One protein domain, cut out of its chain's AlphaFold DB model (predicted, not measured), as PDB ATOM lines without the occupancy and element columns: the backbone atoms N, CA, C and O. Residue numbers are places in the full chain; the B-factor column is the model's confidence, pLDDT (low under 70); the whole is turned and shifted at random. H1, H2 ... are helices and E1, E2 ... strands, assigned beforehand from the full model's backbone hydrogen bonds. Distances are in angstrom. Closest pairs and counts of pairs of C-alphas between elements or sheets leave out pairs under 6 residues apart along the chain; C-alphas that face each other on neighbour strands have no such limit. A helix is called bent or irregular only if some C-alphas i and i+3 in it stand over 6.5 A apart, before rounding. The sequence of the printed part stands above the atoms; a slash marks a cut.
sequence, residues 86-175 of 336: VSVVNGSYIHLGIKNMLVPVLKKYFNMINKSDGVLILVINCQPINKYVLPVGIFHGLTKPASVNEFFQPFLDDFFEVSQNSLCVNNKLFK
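AT A GLANCE: This is residues 86 to 175 of the 336 residues of an uncharacterized protein of Cinara cedri (UniProt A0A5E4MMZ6). A small three-stranded sheet, E1 E2 E3, makes one end of an elongated model; H2 covers one face and runs on past it, while H1 leads from E2 toward the other end, where E4 of the small hairpin E4 and E5 packs on H1. Residues 116 to 136, with no named element, fold back from H1 to E3. The printed part has 90 residues with two named helices and five named strands, in the order E1 E2 H1 E3 H2 E4 E5; both sheets are antiparallel and the class is mixed. It is loose, with a radius of gyration of the C-alphas of 15.6 A and spans of 46 by 26 by 19 A.

IN THESE COORDINATES: Find C-alpha 86 at (165.556, 231.581, 273.524), where E1, residues 86 to 88, begins. E2 follows at 91 to 95, 13.4 A long, then H1 at 98 to 115, 23.2 A. E3 is 137 to 140, and H2, 148 to 165, is 25.8 A long. E4 is 167 to 169, and E5, 172 to 174, ends at (192.253, 242.057, 266.674).

HOW THE PARTS SIT: Look first at E2, the inner strand: N 86 and O 93 are 2.8 A apart in the hairpin E1 and E2, and N 94 and O 138 are 2.9 A apart between E2 and E3. H2 is on this sheet in two layers, a helix on one face of a sheet, at a height of 10.1 A, over E2 and along the strands, 4 degrees from E2 on the local plane; their closest C-alphas, His 95 and Pro 154, are 6.8 A apart. H1 is not on the sheet. With residues 98 to 99 alone H1 touches H2, the closest C-alphas, Ile 98 and Asp 158, being 6.6 A apart, at a steep tilt of 40 degrees, the same way. The closest C-alphas of H1 and E4, Lys 107 and Val 169, are 6.5 A apart; H1 and E5 are apart. In the hairpin E4 and E5, N 167 and O 174 are 2.9 A apart. H1 and H2 are irregular: C-alphas 108 and 111 are 8.1 A apart, and 151 and 154 7.2 A; 10 of 14 and 12 of 14 O i to N i+4 pairs are within hydrogen-bond range.

THE WHOLE: The farthest C-alphas, Asp 117 and Leu 142, are 47.1 A apart. The printed part has no cut; the link from H1 to E3, 21 residues, is long. Look for pLDDT under 70 at residues 116 to 127.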
ATOM      1  N   VAL A  86     165.676 233.035 273.518       86.88
ATOM      2  CA  VAL A  86     165.556 231.581 273.524       86.88
ATOM      3  C   VAL A  86     164.946 231.143 274.851       86.88
ATOM      4  O   VAL A  86     165.407 231.531 275.928       86.88
ATOM      5  N   SER A  87     163.893 230.329 274.785       84.62
ATOM      6  CA  SER A  87     163.344 229.668 275.970       84.62
ATOM      7  C   SER A  87     164.291 228.552 276.406       84.62
ATOM      8  O   SER A  87     164.623 227.679 275.607       84.62
ATOM      9  N   VAL A  88     164.723 228.579 277.663       85.56
ATOM     10  CA  VAL A  88     165.621 227.581 278.258       85.56
ATOM     11  C   VAL A  88     164.978 227.005 279.513       85.56
ATOM     12  O   VAL A  88     164.066 227.596 280.096       85.56
ATOM     13  N   VAL A  89     165.439 225.844 279.972       83.06
ATOM     14  CA  VAL A  89     164.910 225.273 281.215       83.06
ATOM     15  C   VAL A  89     165.123 226.270 282.360       83.06
ATOM     16  O   VAL A  89     166.222 226.793 282.551       83.06
ATOM     17  N   ASN A  90     164.056 226.525 283.124       87.88
ATOM     18  CA  ASN A  90     163.985 227.488 284.230       87.88
ATOM     19  C   ASN A  90     164.023 228.980 283.856       87.88
ATOM     20  O   ASN A  90     164.074 229.814 284.767       87.88
ATOM     21  N   GLY A  91     163.947 229.353 282.574       89.62
ATOM     22  CA  GLY A  91     163.922 230.768 282.214       89.62
ATOM     23  C   GLY A  91     163.976 231.087 280.723       89.62
ATOM     24  O   GLY A  91     163.533 230.340 279.857       89.62
ATOM     25  N   SER A  92     164.518 232.255 280.425       90.81
ATOM     26  CA  SER A  92     164.753 232.756 279.081       90.81
ATOM     27  C   SER A  92     166.166 233.308 278.998       90.81
ATOM     28  O   SER A  92     166.688 233.871 279.964       90.81
ATOM     29  N   TYR A  93     166.784 233.146 277.841       91.31
ATOM     30  CA  TYR A  93     168.144 233.577 277.588       91.31
ATOM     31  C   TYR A  93     168.196 234.439 276.331       91.31
ATOM     32  O   TYR A  93     167.550 234.140 275.331       91.31
ATOM     33  N   ILE A  94     168.974 235.511 276.391       92.31
ATOM     34  CA  ILE A  94     169.289 236.367 275.249       92.31
ATOM     35  C   ILE A  94     170.804 236.378 275.076       92.31
ATOM     36  O   ILE A  94     171.547 236.755 275.987       92.31
ATOM     37  N   HIS A  95     171.256 235.960 273.896       92.81
ATOM     38  CA  HIS A  95     172.655 236.051 273.508       92.81
ATOM     39  C   HIS A  95     172.880 237.338 272.725       92.81
ATOM     40  O   HIS A  95     172.307 237.528 271.656       92.81
ATOM     41  N   LEU A  96     173.695 238.229 273.274       91.19
ATOM     42  CA  LEU A  96     174.012 239.526 272.691       91.19
ATOM     43  C   LEU A  96     175.219 239.458 271.749       91.19
ATOM     44  O   LEU A  96     175.249 240.155 270.737       91.19
ATOM     45  N   GLY A  97     176.181 238.591 272.060       90.31
ATOM     46  CA  GLY A  97     177.362 238.341 271.240       90.31
ATOM     47  C   GLY A  97     178.535 239.288 271.519       90.31
ATOM     48  O   GLY A  97     178.403 240.515 271.574       90.31
ATOM     49  N   ILE A  98     179.724 238.710 271.644       90.38
ATOM     50  CA  ILE A  98     181.026 239.337 271.862       90.38
ATOM     51  C   ILE A  98     181.303 240.323 270.738       90.38
ATOM     52  O   ILE A  98     181.598 241.491 270.989       90.38
ATOM     53  N   LYS A  99     181.162 239.886 269.483       89.19
ATOM     54  CA  LYS A  99     181.400 240.731 268.307       89.19
ATOM     55  C   LYS A  99     180.479 241.950 268.279       89.19
ATOM     56  O   LYS A  99     180.955 243.069 268.077       89.19
ATOM     57  N   ASN A 100     179.184 241.747 268.516       88.75
ATOM     58  CA  ASN A 100     178.183 242.814 268.504       88.75
ATOM     59  C   ASN A 100     178.474 243.872 269.571       88.75
ATOM     60  O   ASN A 100     178.318 245.067 269.313       88.75
ATOM     61  N   MET A 101     178.950 243.445 270.742       88.94
ATOM     62  CA  MET A 101     179.258 244.345 271.848       88.94
ATOM     63  C   MET A 101     180.632 245.010 271.734       88.94
ATOM     64  O   MET A 101     180.780 246.186 272.072       88.94
ATOM     65  N   LEU A 102     181.643 244.302 271.225       87.19
ATOM     66  CA  LEU A 102     183.006 244.823 271.116       87.19
ATOM     67  C   LEU A 102     183.193 245.760 269.925       87.19
ATOM     68  O   LEU A 102     183.828 246.804 270.073       87.19
ATOM     69  N   VAL A 103     182.662 245.429 268.744       88.50
ATOM     70  CA  VAL A 103     182.932 246.190 267.510       88.50
ATOM     71  C   VAL A 103     182.599 247.686 267.641       88.50
ATOM     72  O   VAL A 103     183.435 248.500 267.234       88.50
ATOM     73  N   PRO A 104     181.454 248.109 268.216       88.62
ATOM     74  CA  PRO A 104     181.155 249.528 268.412       88.62
ATOM     75  C   PRO A 104     182.178 250.239 269.309       88.62
ATOM     76  O   PRO A 104     182.593 251.362 269.009       88.62
ATOM     77  N   VAL A 105     182.627 249.577 270.379       87.38
ATOM     78  CA  VAL A 105     183.618 250.118 271.321       87.38
ATOM     79  C   VAL A 105     184.990 250.226 270.658       87.38
ATOM     80  O   VAL A 105     185.627 251.279 270.727       87.38
ATOM     81  N   LEU A 106     185.416 249.181 269.945       86.81
ATOM     82  CA  LEU A 106     186.675 249.164 269.201       86.81
ATOM     83  C   LEU A 106     186.698 250.234 268.111       86.81
ATOM     84  O   LEU A 106     187.696 250.936 267.982       86.81
ATOM     85  N   LYS A 107     185.601 250.423 267.364       89.06
ATOM     86  CA  LYS A 107     185.481 251.497 266.363       89.06
ATOM     87  C   LYS A 107     185.612 252.876 267.003       89.06
ATOM     88  O   LYS A 107     186.353 253.715 266.496       89.06
ATOM     89  N   LYS A 108     184.926 253.100 268.127       87.88
ATOM     90  CA  LYS A 108     184.941 254.380 268.845       87.88
ATOM     91  C   LYS A 108     186.339 254.749 269.348       87.88
ATOM     92  O   LYS A 108     186.735 255.905 269.239       87.88
ATOM     93  N   TYR A 109     187.083 253.780 269.878       86.44
ATOM     94  CA  TYR A 109     188.408 254.008 270.467       86.44
ATOM     95  C   TYR A 109     189.568 253.546 269.577       86.44
ATOM     96  O   TYR A 109     190.710 253.497 270.035       86.44
ATOM     97  N   PHE A 110     189.305 253.273 268.295       85.94
ATOM     98  CA  PHE A 110     190.269 252.686 267.362       85.94
ATOM     99  C   PHE A 110     191.599 253.439 267.339       85.94
ATOM    100  O   PHE A 110     192.652 252.838 267.501       85.94
ATOM    101  N   ASN A 111     191.560 254.768 267.218       83.50
ATOM    102  CA  ASN A 111     192.767 255.594 267.146       83.50
ATOM    103  C   ASN A 111     193.605 255.561 268.434       83.50
ATOM    104  O   ASN A 111     194.814 255.759 268.370       83.50
ATOM    105  N   MET A 112     192.988 255.334 269.596       79.81
ATOM    106  CA  MET A 112     193.710 255.208 270.868       79.81
ATOM    107  C   MET A 112     194.370 253.836 270.974       79.81
ATOM    108  O   MET A 112     195.550 253.750 271.291       79.81
ATOM    109  N   ILE A 113     193.624 252.785 270.631       77.25
ATOM    110  CA  ILE A 113     194.104 251.398 270.622       77.25
ATOM    111  C   ILE A 113     195.200 251.202 269.561       77.25
ATOM    112  O   ILE A 113     196.133 250.426 269.741       77.25
ATOM    113  N   ASN A 114     195.111 251.905 268.431       72.25
ATOM    114  CA  ASN A 114     196.085 251.784 267.354       72.25
ATOM    115  C   ASN A 114     197.415 252.488 267.666       72.25
ATOM    116  O   ASN A 114     198.421 252.117 267.083       72.25
ATOM    117  N   LYS A 115     197.430 253.473 268.578       70.50
ATOM    118  CA  LYS A 115     198.658 254.161 269.020       70.50
ATOM    119  C   LYS A 115     199.478 253.357 270.029       70.50
ATOM    120  O   LYS A 115     200.658 253.636 270.200       70.50
ATOM    121  N   SER A 116     198.863 252.403 270.723       62.50
ATOM    122  CA  SER A 116     199.596 251.421 271.521       62.50
ATOM    123  C   SER A 116     200.175 250.366 270.579       62.50
ATOM    124  O   SER A 116     199.519 249.374 270.264       62.50
ATOM    125  N   ASP A 117     201.383 250.613 270.078       49.34
ATOM    126  CA  ASP A 117     202.124 249.673 269.240       49.34
ATOM    127  C   ASP A 117     202.407 248.370 270.007       49.34
ATOM    128  O   ASP A 117     203.164 248.355 270.975       49.34
ATOM    129  N   GLY A 118     201.792 247.262 269.584       50.94
ATOM    130  CA  GLY A 118     202.229 245.896 269.914       50.94
ATOM    131  C   GLY A 118     202.088 245.415 271.366       50.94
ATOM    132  O   GLY A 118     202.555 244.322 271.669       50.94
ATOM    133  N   VAL A 119     201.461 246.172 272.267       50.72
ATOM    134  CA  VAL A 119     201.291 245.754 273.670       50.72
ATOM    135  C   VAL A 119     200.066 244.844 273.813       50.72
ATOM    136  O   VAL A 119     199.007 245.140 273.264       50.72
ATOM    137  N   LEU A 120     200.188 243.758 274.587       49.28
ATOM    138  CA  LEU A 120     199.051 243.003 275.127       49.28
ATOM    139  C   LEU A 120     198.143 243.962 275.913       49.28
ATOM    140  O   LEU A 120     198.450 244.355 277.040       49.28
ATOM    141  N   ILE A 121     197.030 244.373 275.311       54.19
ATOM    142  CA  ILE A 121     196.046 245.214 275.987       54.19
ATOM    143  C   ILE A 121     195.097 244.293 276.739       54.19
ATOM    144  O   ILE A 121     194.105 243.815 276.195       54.19
ATOM    145  N   LEU A 122     195.361 244.100 278.029       56.94
ATOM    146  CA  LEU A 122     194.286 243.753 278.952       56.94
ATOM    147  C   LEU A 122     193.254 244.881 278.873       56.94
ATOM    148  O   LEU A 122     193.608 246.047 279.049       56.94
ATOM    149  N   VAL A 123     191.985 244.557 278.610       57.19
ATOM    150  CA  VAL A 123     190.886 245.540 278.481       57.19
ATOM    151  C   VAL A 123     190.855 246.527 279.663       57.19
ATOM    152  O   VAL A 123     190.541 247.706 279.498       57.19
ATOM    153  N   ILE A 124     191.291 246.064 280.837       57.34
ATOM    154  CA  ILE A 124     191.434 246.817 282.091       57.34
ATOM    155  C   ILE A 124     192.439 247.984 281.976       57.34
ATOM    156  O   ILE A 124     192.227 249.047 282.566       57.34
ATOM    157  N   ASN A 125     193.495 247.824 281.177       57.19
ATOM    158  CA  ASN A 125     194.579 248.796 281.009       57.19
ATOM    159  C   ASN A 125     194.274 249.869 279.951       57.19
ATOM    160  O   ASN A 125     195.040 250.818 279.793       57.19
ATOM    161  N   CYS A 126     193.146 249.767 279.239       66.12
ATOM    162  CA  CYS A 126     192.707 250.797 278.304       66.12
ATOM    163  C   CYS A 126     191.689 251.722 278.993       66.12
ATOM    164  O   CYS A 126     190.509 251.391 279.114       66.12
ATOM    165  N   GLN A 127     192.142 252.897 279.442       59.38
ATOM    166  CA  GLN A 127     191.371 253.794 280.318       59.38
ATOM    167  C   GLN A 127     190.052 254.405 279.779       59.38
ATOM    168  O   GLN A 127     189.322 254.988 280.587       59.38
ATOM    169  N   PRO A 128     189.641 254.265 278.501       70.00
ATOM    170  CA  PRO A 128     188.232 254.454 278.163       70.00
ATOM    171  C   PRO A 128     187.425 253.150 278.140       70.00
ATOM    172  O   PRO A 128     186.220 253.198 278.368       70.00
ATOM    173  N   ILE A 129     188.047 252.002 277.859       73.94
ATOM    174  CA  ILE A 129     187.345 250.723 277.667       73.94
ATOM    175  C   ILE A 129     187.012 250.076 279.010       73.94
ATOM    176  O   ILE A 129     185.928 249.525 279.160       73.94
ATOM    177  N   ASN A 130     187.881 250.219 280.011       74.62
ATOM    178  CA  ASN A 130     187.697 249.615 281.333       74.62
ATOM    179  C   ASN A 130     186.443 250.093 282.098       74.62
ATOM    180  O   ASN A 130     186.081 249.501 283.111       74.62
ATOM    181  N   LYS A 131     185.767 251.144 281.617       76.81
ATOM    182  CA  LYS A 131     184.491 251.641 282.156       76.81
ATOM    183  C   LYS A 131     183.270 250.933 281.569       76.81
ATOM    184  O   LYS A 131     182.170 251.103 282.089       76.81
ATOM    185  N   TYR A 132     183.435 250.200 280.470       81.62
ATOM    186  CA  TYR A 132     182.339 249.515 279.800       81.62
ATOM    187  C   TYR A 132     182.164 248.112 280.364       81.62
ATOM    188  O   TYR A 132     183.079 247.293 280.328       81.62
ATOM    189  N   VAL A 133     180.948 247.826 280.821       85.38
ATOM    190  CA  VAL A 133     180.472 246.459 281.021       85.38
ATOM    191  C   VAL A 133     179.713 246.074 279.761       85.38
ATOM    192  O   VAL A 133     178.722 246.717 279.417       85.38
ATOM    193  N   LEU A 134     180.215 245.068 279.052       88.94
ATOM    194  CA  LEU A 134     179.660 244.600 277.788       88.94
ATOM    195  C   LEU A 134     178.932 243.274 278.024       88.94
ATOM    196  O   LEU A 134     179.590 242.239 278.118       88.94
ATOM    197  N   PRO A 135     177.598 243.286 278.187       90.56
ATOM    198  CA  PRO A 135     176.856 242.058 278.418       90.56
ATOM    199  C   PRO A 135     176.874 241.201 277.147       90.56
ATOM    200  O   PRO A 135     176.426 241.648 276.099       90.56
ATOM    201  N   VAL A 136     177.385 239.973 277.242       91.75
ATOM    202  CA  VAL A 136     177.432 239.017 276.116       91.75
ATOM    203  C   VAL A 136     176.235 238.069 276.128       91.75
ATOM    204  O   VAL A 136     175.723 237.695 275.077       91.75
ATOM    205  N   GLY A 137     175.760 237.695 277.310       91.44
ATOM    206  CA  GLY A 137     174.598 236.838 277.492       91.44
ATOM    207  C   GLY A 137     173.859 237.238 278.757       91.44
ATOM    208  O   GLY A 137     174.484 237.619 279.750       91.44
ATOM    209  N   ILE A 138     172.531 237.189 278.717       91.31
ATOM    210  CA  ILE A 138     171.683 237.497 279.868       91.31
ATOM    211  C   ILE A 138     170.684 236.361 280.033       91.31
ATOM    212  O   ILE A 138     169.934 236.040 279.116       91.31
ATOM    213  N   PHE A 139     170.664 235.774 281.224       91.19
ATOM    214  CA  PHE A 139     169.639 234.826 281.630       91.19
ATOM    215  C   PHE A 139     168.651 235.496 282.580       91.19
ATOM    216  O   PHE A 139     169.036 236.224 283.496       91.19
ATOM    217  N   HIS A 140     167.374 235.207 282.369       91.06
ATOM    218  CA  HIS A 140     166.263 235.634 283.197       91.06
ATOM    219  C   HIS A 140     165.447 234.405 283.595       91.06
ATOM    220  O   HIS A 140     164.909 233.711 282.742       91.06
ATOM    221  N   GLY A 141     165.314 234.156 284.892       89.88
ATOM    222  CA  GLY A 141     164.519 233.050 285.407       89.88
ATOM    223  C   GLY A 141     164.264 233.200 286.899       89.88
ATOM    224  O   GLY A 141     164.962 233.945 287.588       89.88
ATOM    225  N   LEU A 142     163.249 232.497 287.403       87.94
ATOM    226  CA  LEU A 142     162.956 232.452 288.844       87.94
ATOM    227  C   LEU A 142     163.987 231.624 289.611       87.94
ATOM    228  O   LEU A 142     164.211 231.833 290.801       87.94
ATOM    229  N   THR A 143     164.606 230.668 288.924       88.12
ATOM    230  CA  THR A 143     165.671 229.829 289.459       88.12
ATOM    231  C   THR A 143     166.857 229.850 288.505       88.12
ATOM    232  O   THR A 143     166.789 230.417 287.415       88.12
ATOM    233  N   LYS A 144     167.979 229.282 288.943       83.81
ATOM    234  CA  LYS A 144     169.193 229.191 288.130       83.81
ATOM    235  C   LYS A 144     168.958 228.313 286.889       83.81
ATOM    236  O   LYS A 144     168.082 227.441 286.935       83.81
ATOM    237  N   PRO A 145     169.767 228.487 285.827       84.12
ATOM    238  CA  PRO A 145     169.745 227.579 284.687       84.12
ATOM    239  C   PRO A 145     169.897 226.133 285.159       84.12
ATOM    240  O   PRO A 145     170.727 225.852 286.025       84.12
ATOM    241  N   ALA A 146     169.082 225.229 284.615       84.81
ATOM    242  CA  ALA A 146     169.147 223.816 284.989       84.81
ATOM    243  C   ALA A 146     170.467 223.164 284.546       84.81
ATOM    244  O   ALA A 146     171.008 222.323 285.256       84.81
ATOM    245  N   SER A 147     170.990 223.587 283.394       88.50
ATOM    246  CA  SER A 147     172.250 223.121 282.826       88.50
ATOM    247  C   SER A 147     173.186 224.306 282.621       88.50
ATOM    248  O   SER A 147     172.866 225.254 281.899       88.50
ATOM    249  N   VAL A 148     174.357 224.257 283.259       90.44
ATOM    250  CA  VAL A 148     175.401 225.264 283.036       90.44
ATOM    251  C   VAL A 148     175.971 225.171 281.624       90.44
ATOM    252  O   VAL A 148     176.272 226.201 281.030       90.44
ATOM    253  N   ASN A 149     176.053 223.959 281.066       91.25
ATOM    254  CA  ASN A 149     176.536 223.739 279.707       91.25
ATOM    255  C   ASN A 149     175.598 224.393 278.688       91.25
ATOM    256  O   ASN A 149     176.062 225.179 277.876       91.25
ATOM    257  N   GLU A 150     174.281 224.187 278.791       88.88
ATOM    258  CA  GLU A 150     173.312 224.844 277.894       88.88
ATOM    259  C   GLU A 150     173.337 226.370 278.030       88.88
ATOM    260  O   GLU A 150     173.270 227.087 277.035       88.88
ATOM    261  N   PHE A 151     173.461 226.878 279.260       89.31
ATOM    262  CA  PHE A 151     173.551 228.315 279.512       89.31
ATOM    263  C   PHE A 151     174.822 228.938 278.914       89.31
ATOM    264  O   PHE A 151     174.775 230.057 278.404       89.31
ATOM    265  N   PHE A 152     175.954 228.238 278.994       91.81
ATOM    266  CA  PHE A 152     177.258 228.769 278.597       91.81
ATOM    267  C   PHE A 152     177.626 228.455 277.139       91.81
ATOM    268  O   PHE A 152     178.482 229.137 276.579       91.81
ATOM    269  N   GLN A 153     176.964 227.485 276.498       93.00
ATOM    270  CA  GLN A 153     177.250 227.071 275.120       93.00
ATOM    271  C   GLN A 153     177.233 228.236 274.117       93.00
ATOM    272  O   GLN A 153     178.212 228.376 273.386       93.00
ATOM    273  N   PRO A 154     176.231 229.144 274.116       92.88
ATOM    274  CA  PRO A 154     176.218 230.251 273.159       92.88
ATOM    275  C   PRO A 154     177.421 231.188 273.316       92.88
ATOM    276  O   PRO A 154     177.898 231.750 272.338       92.88
ATOM    277  N   PHE A 155     177.938 231.348 274.542       93.75
ATOM    278  CA  PHE A 155     179.171 232.101 274.774       93.75
ATOM    279  C   PHE A 155     180.396 231.378 274.206       93.75
ATOM    280  O   PHE A 155     181.256 232.036 273.629       93.75
ATOM    281  N   LEU A 156     180.492 230.053 274.370       94.50
ATOM    282  CA  LEU A 156     181.610 229.274 273.831       94.50
ATOM    283  C   LEU A 156     181.658 229.366 272.306       94.50
ATOM    284  O   LEU A 156     182.716 229.663 271.757       94.50
ATOM    285  N   ASP A 157     180.521 229.171 271.638       93.69
ATOM    286  CA  ASP A 157     180.427 229.208 270.175       93.69
ATOM    287  C   ASP A 157     180.879 230.571 269.619       93.69
ATOM    288  O   ASP A 157     181.738 230.650 268.737       93.69
ATOM    289  N   ASP A 158     180.366 231.655 270.201       92.69
ATOM    290  CA  ASP A 158     180.711 233.034 269.844       92.69
ATOM    291  C   ASP A 158     182.173 233.379 270.185       92.69
ATOM    292  O   ASP A 158     182.878 234.018 269.398       92.69
ATOM    293  N   PHE A 159     182.692 232.892 271.318       92.94
ATOM    294  CA  PHE A 159     184.101 233.063 271.668       92.94
ATOM    295  C   PHE A 159     185.028 232.350 270.678       92.94
ATOM    296  O   PHE A 159     186.017 232.945 270.242       92.94
ATOM    297  N   PHE A 160     184.720 231.111 270.287       93.19
ATOM    298  CA  PHE A 160     185.523 230.382 269.308       93.19
ATOM    299  C   PHE A 160     185.492 231.051 267.932       93.19
ATOM    300  O   PHE A 160     186.547 231.153 267.302       93.19
ATOM    301  N   GLU A 161     184.345 231.583 267.494       91.56
ATOM    302  CA  GLU A 161     184.263 232.353 266.246       91.56
ATOM    303  C   GLU A 161     185.215 233.560 266.281       91.56
ATOM    304  O   GLU A 161     185.992 233.779 265.345       91.56
ATOM    305  N   VAL A 162     185.178 234.331 267.371       89.69
ATOM    306  CA  VAL A 162     185.981 235.549 267.543       89.69
ATOM    307  C   VAL A 162     187.472 235.242 267.697       89.69
ATOM    308  O   VAL A 162     188.308 235.945 267.121       89.69
ATOM    309  N   SER A 163     187.808 234.198 268.453       87.94
ATOM    310  CA  SER A 163     189.186 233.788 268.722       87.94
ATOM    311  C   SER A 163     189.873 233.249 267.459       87.94
ATOM    312  O   SER A 163     190.992 233.657 267.141       87.94
ATOM    313  N   GLN A 164     189.182 232.415 266.671       87.75
ATOM    314  CA  GLN A 164     189.747 231.812 265.458       87.75
ATOM    315  C   GLN A 164     189.818 232.793 264.281       87.75
ATOM    316  O   GLN A 164     190.842 232.867 263.600       87.75
ATOM    317  N   ASN A 165     188.757 233.569 264.037       85.19
ATOM    318  CA  ASN A 165     188.672 234.399 262.831       85.19
ATOM    319  C   ASN A 165     189.290 235.794 262.990       85.19
ATOM    320  O   ASN A 165     189.500 236.470 261.983       85.19
ATOM    321  N   SER A 166     189.633 236.210 264.220       83.50
ATOM    322  CA  SER A 166     190.020 237.586 264.578       83.50
ATOM    323  C   SER A 166     188.951 238.631 264.203       83.50
ATOM    324  O   SER A 166     188.270 238.553 263.181       83.50
ATOM    325  N   LEU A 167     188.793 239.692 264.996       86.62
ATOM    326  CA  LEU A 167     187.864 240.771 264.633       86.62
ATOM    327  C   LEU A 167     188.557 241.803 263.749       86.62
ATOM    328  O   LEU A 167     189.515 242.448 264.169       86.62
ATOM    329  N   CYS A 168     188.039 242.004 262.536       86.62
ATOM    330  CA  CYS A 168     188.483 243.079 261.656       86.62
ATOM    331  C   CYS A 168     187.728 244.378 261.970       86.62
ATOM    332  O   CYS A 168     186.513 244.473 261.780       86.62
ATOM    333  N   VAL A 169     188.453 245.401 262.425       87.06
ATOM    334  CA  VAL A 169     187.921 246.751 262.652       87.06
ATOM    335  C   VAL A 169     188.840 247.752 261.961       87.06
ATOM    336  O   VAL A 169     190.033 247.791 262.246       87.06
ATOM    337  N   ASN A 170     188.291 248.559 261.046       87.69
ATOM    338  CA  ASN A 170     189.033 249.551 260.252       87.69
ATOM    339  C   ASN A 170     190.311 248.971 259.604       87.69
ATOM    340  O   ASN A 170     191.386 249.558 259.703       87.69
ATOM    341  N   ASN A 171     190.192 247.797 258.973       86.56
ATOM    342  CA  ASN A 171     191.281 247.049 258.328       86.56
ATOM    343  C   ASN A 171     192.422 246.593 259.261       86.56
ATOM    344  O   ASN A 171     193.467 246.165 258.776       86.56
ATOM    345  N   LYS A 172     192.235 246.639 260.587       86.06
ATOM    346  CA  LYS A 172     193.141 246.024 261.565       86.06
ATOM    347  C   LYS A 172     192.487 244.790 262.176       86.06
ATOM    348  O   LYS A 172     191.314 244.828 262.547       86.06
ATOM    349  N   LEU A 173     193.259 243.713 262.285       86.81
ATOM    350  CA  LEU A 173     192.834 242.469 262.920       86.81
ATOM    351  C   LEU A 173     193.146 242.511 264.416       86.81
ATOM    352  O   LEU A 173     194.268 242.822 264.815       86.81
ATOM    353  N   PHE A 174     192.150 242.176 265.227       84.81
ATOM    354  CA  PHE A 174     192.253 242.057 266.674       84.81
ATOM    355  C   PHE A 174     192.076 240.595 267.076       84.81
ATOM    356  O   PHE A 174     191.053 239.986 266.756       84.81
ATOM    357  N   LYS A 175     193.071 240.049 267.779       84.62
ATOM    358  CA  LYS A 175     192.999 238.730 268.416       84.62
ATOM    359  C   LYS A 175     192.508 238.882 269.850       84.62
ATOM    360  O   LYS A 175     192.852 239.864 270.508       84.62
TER     361      LYS A 175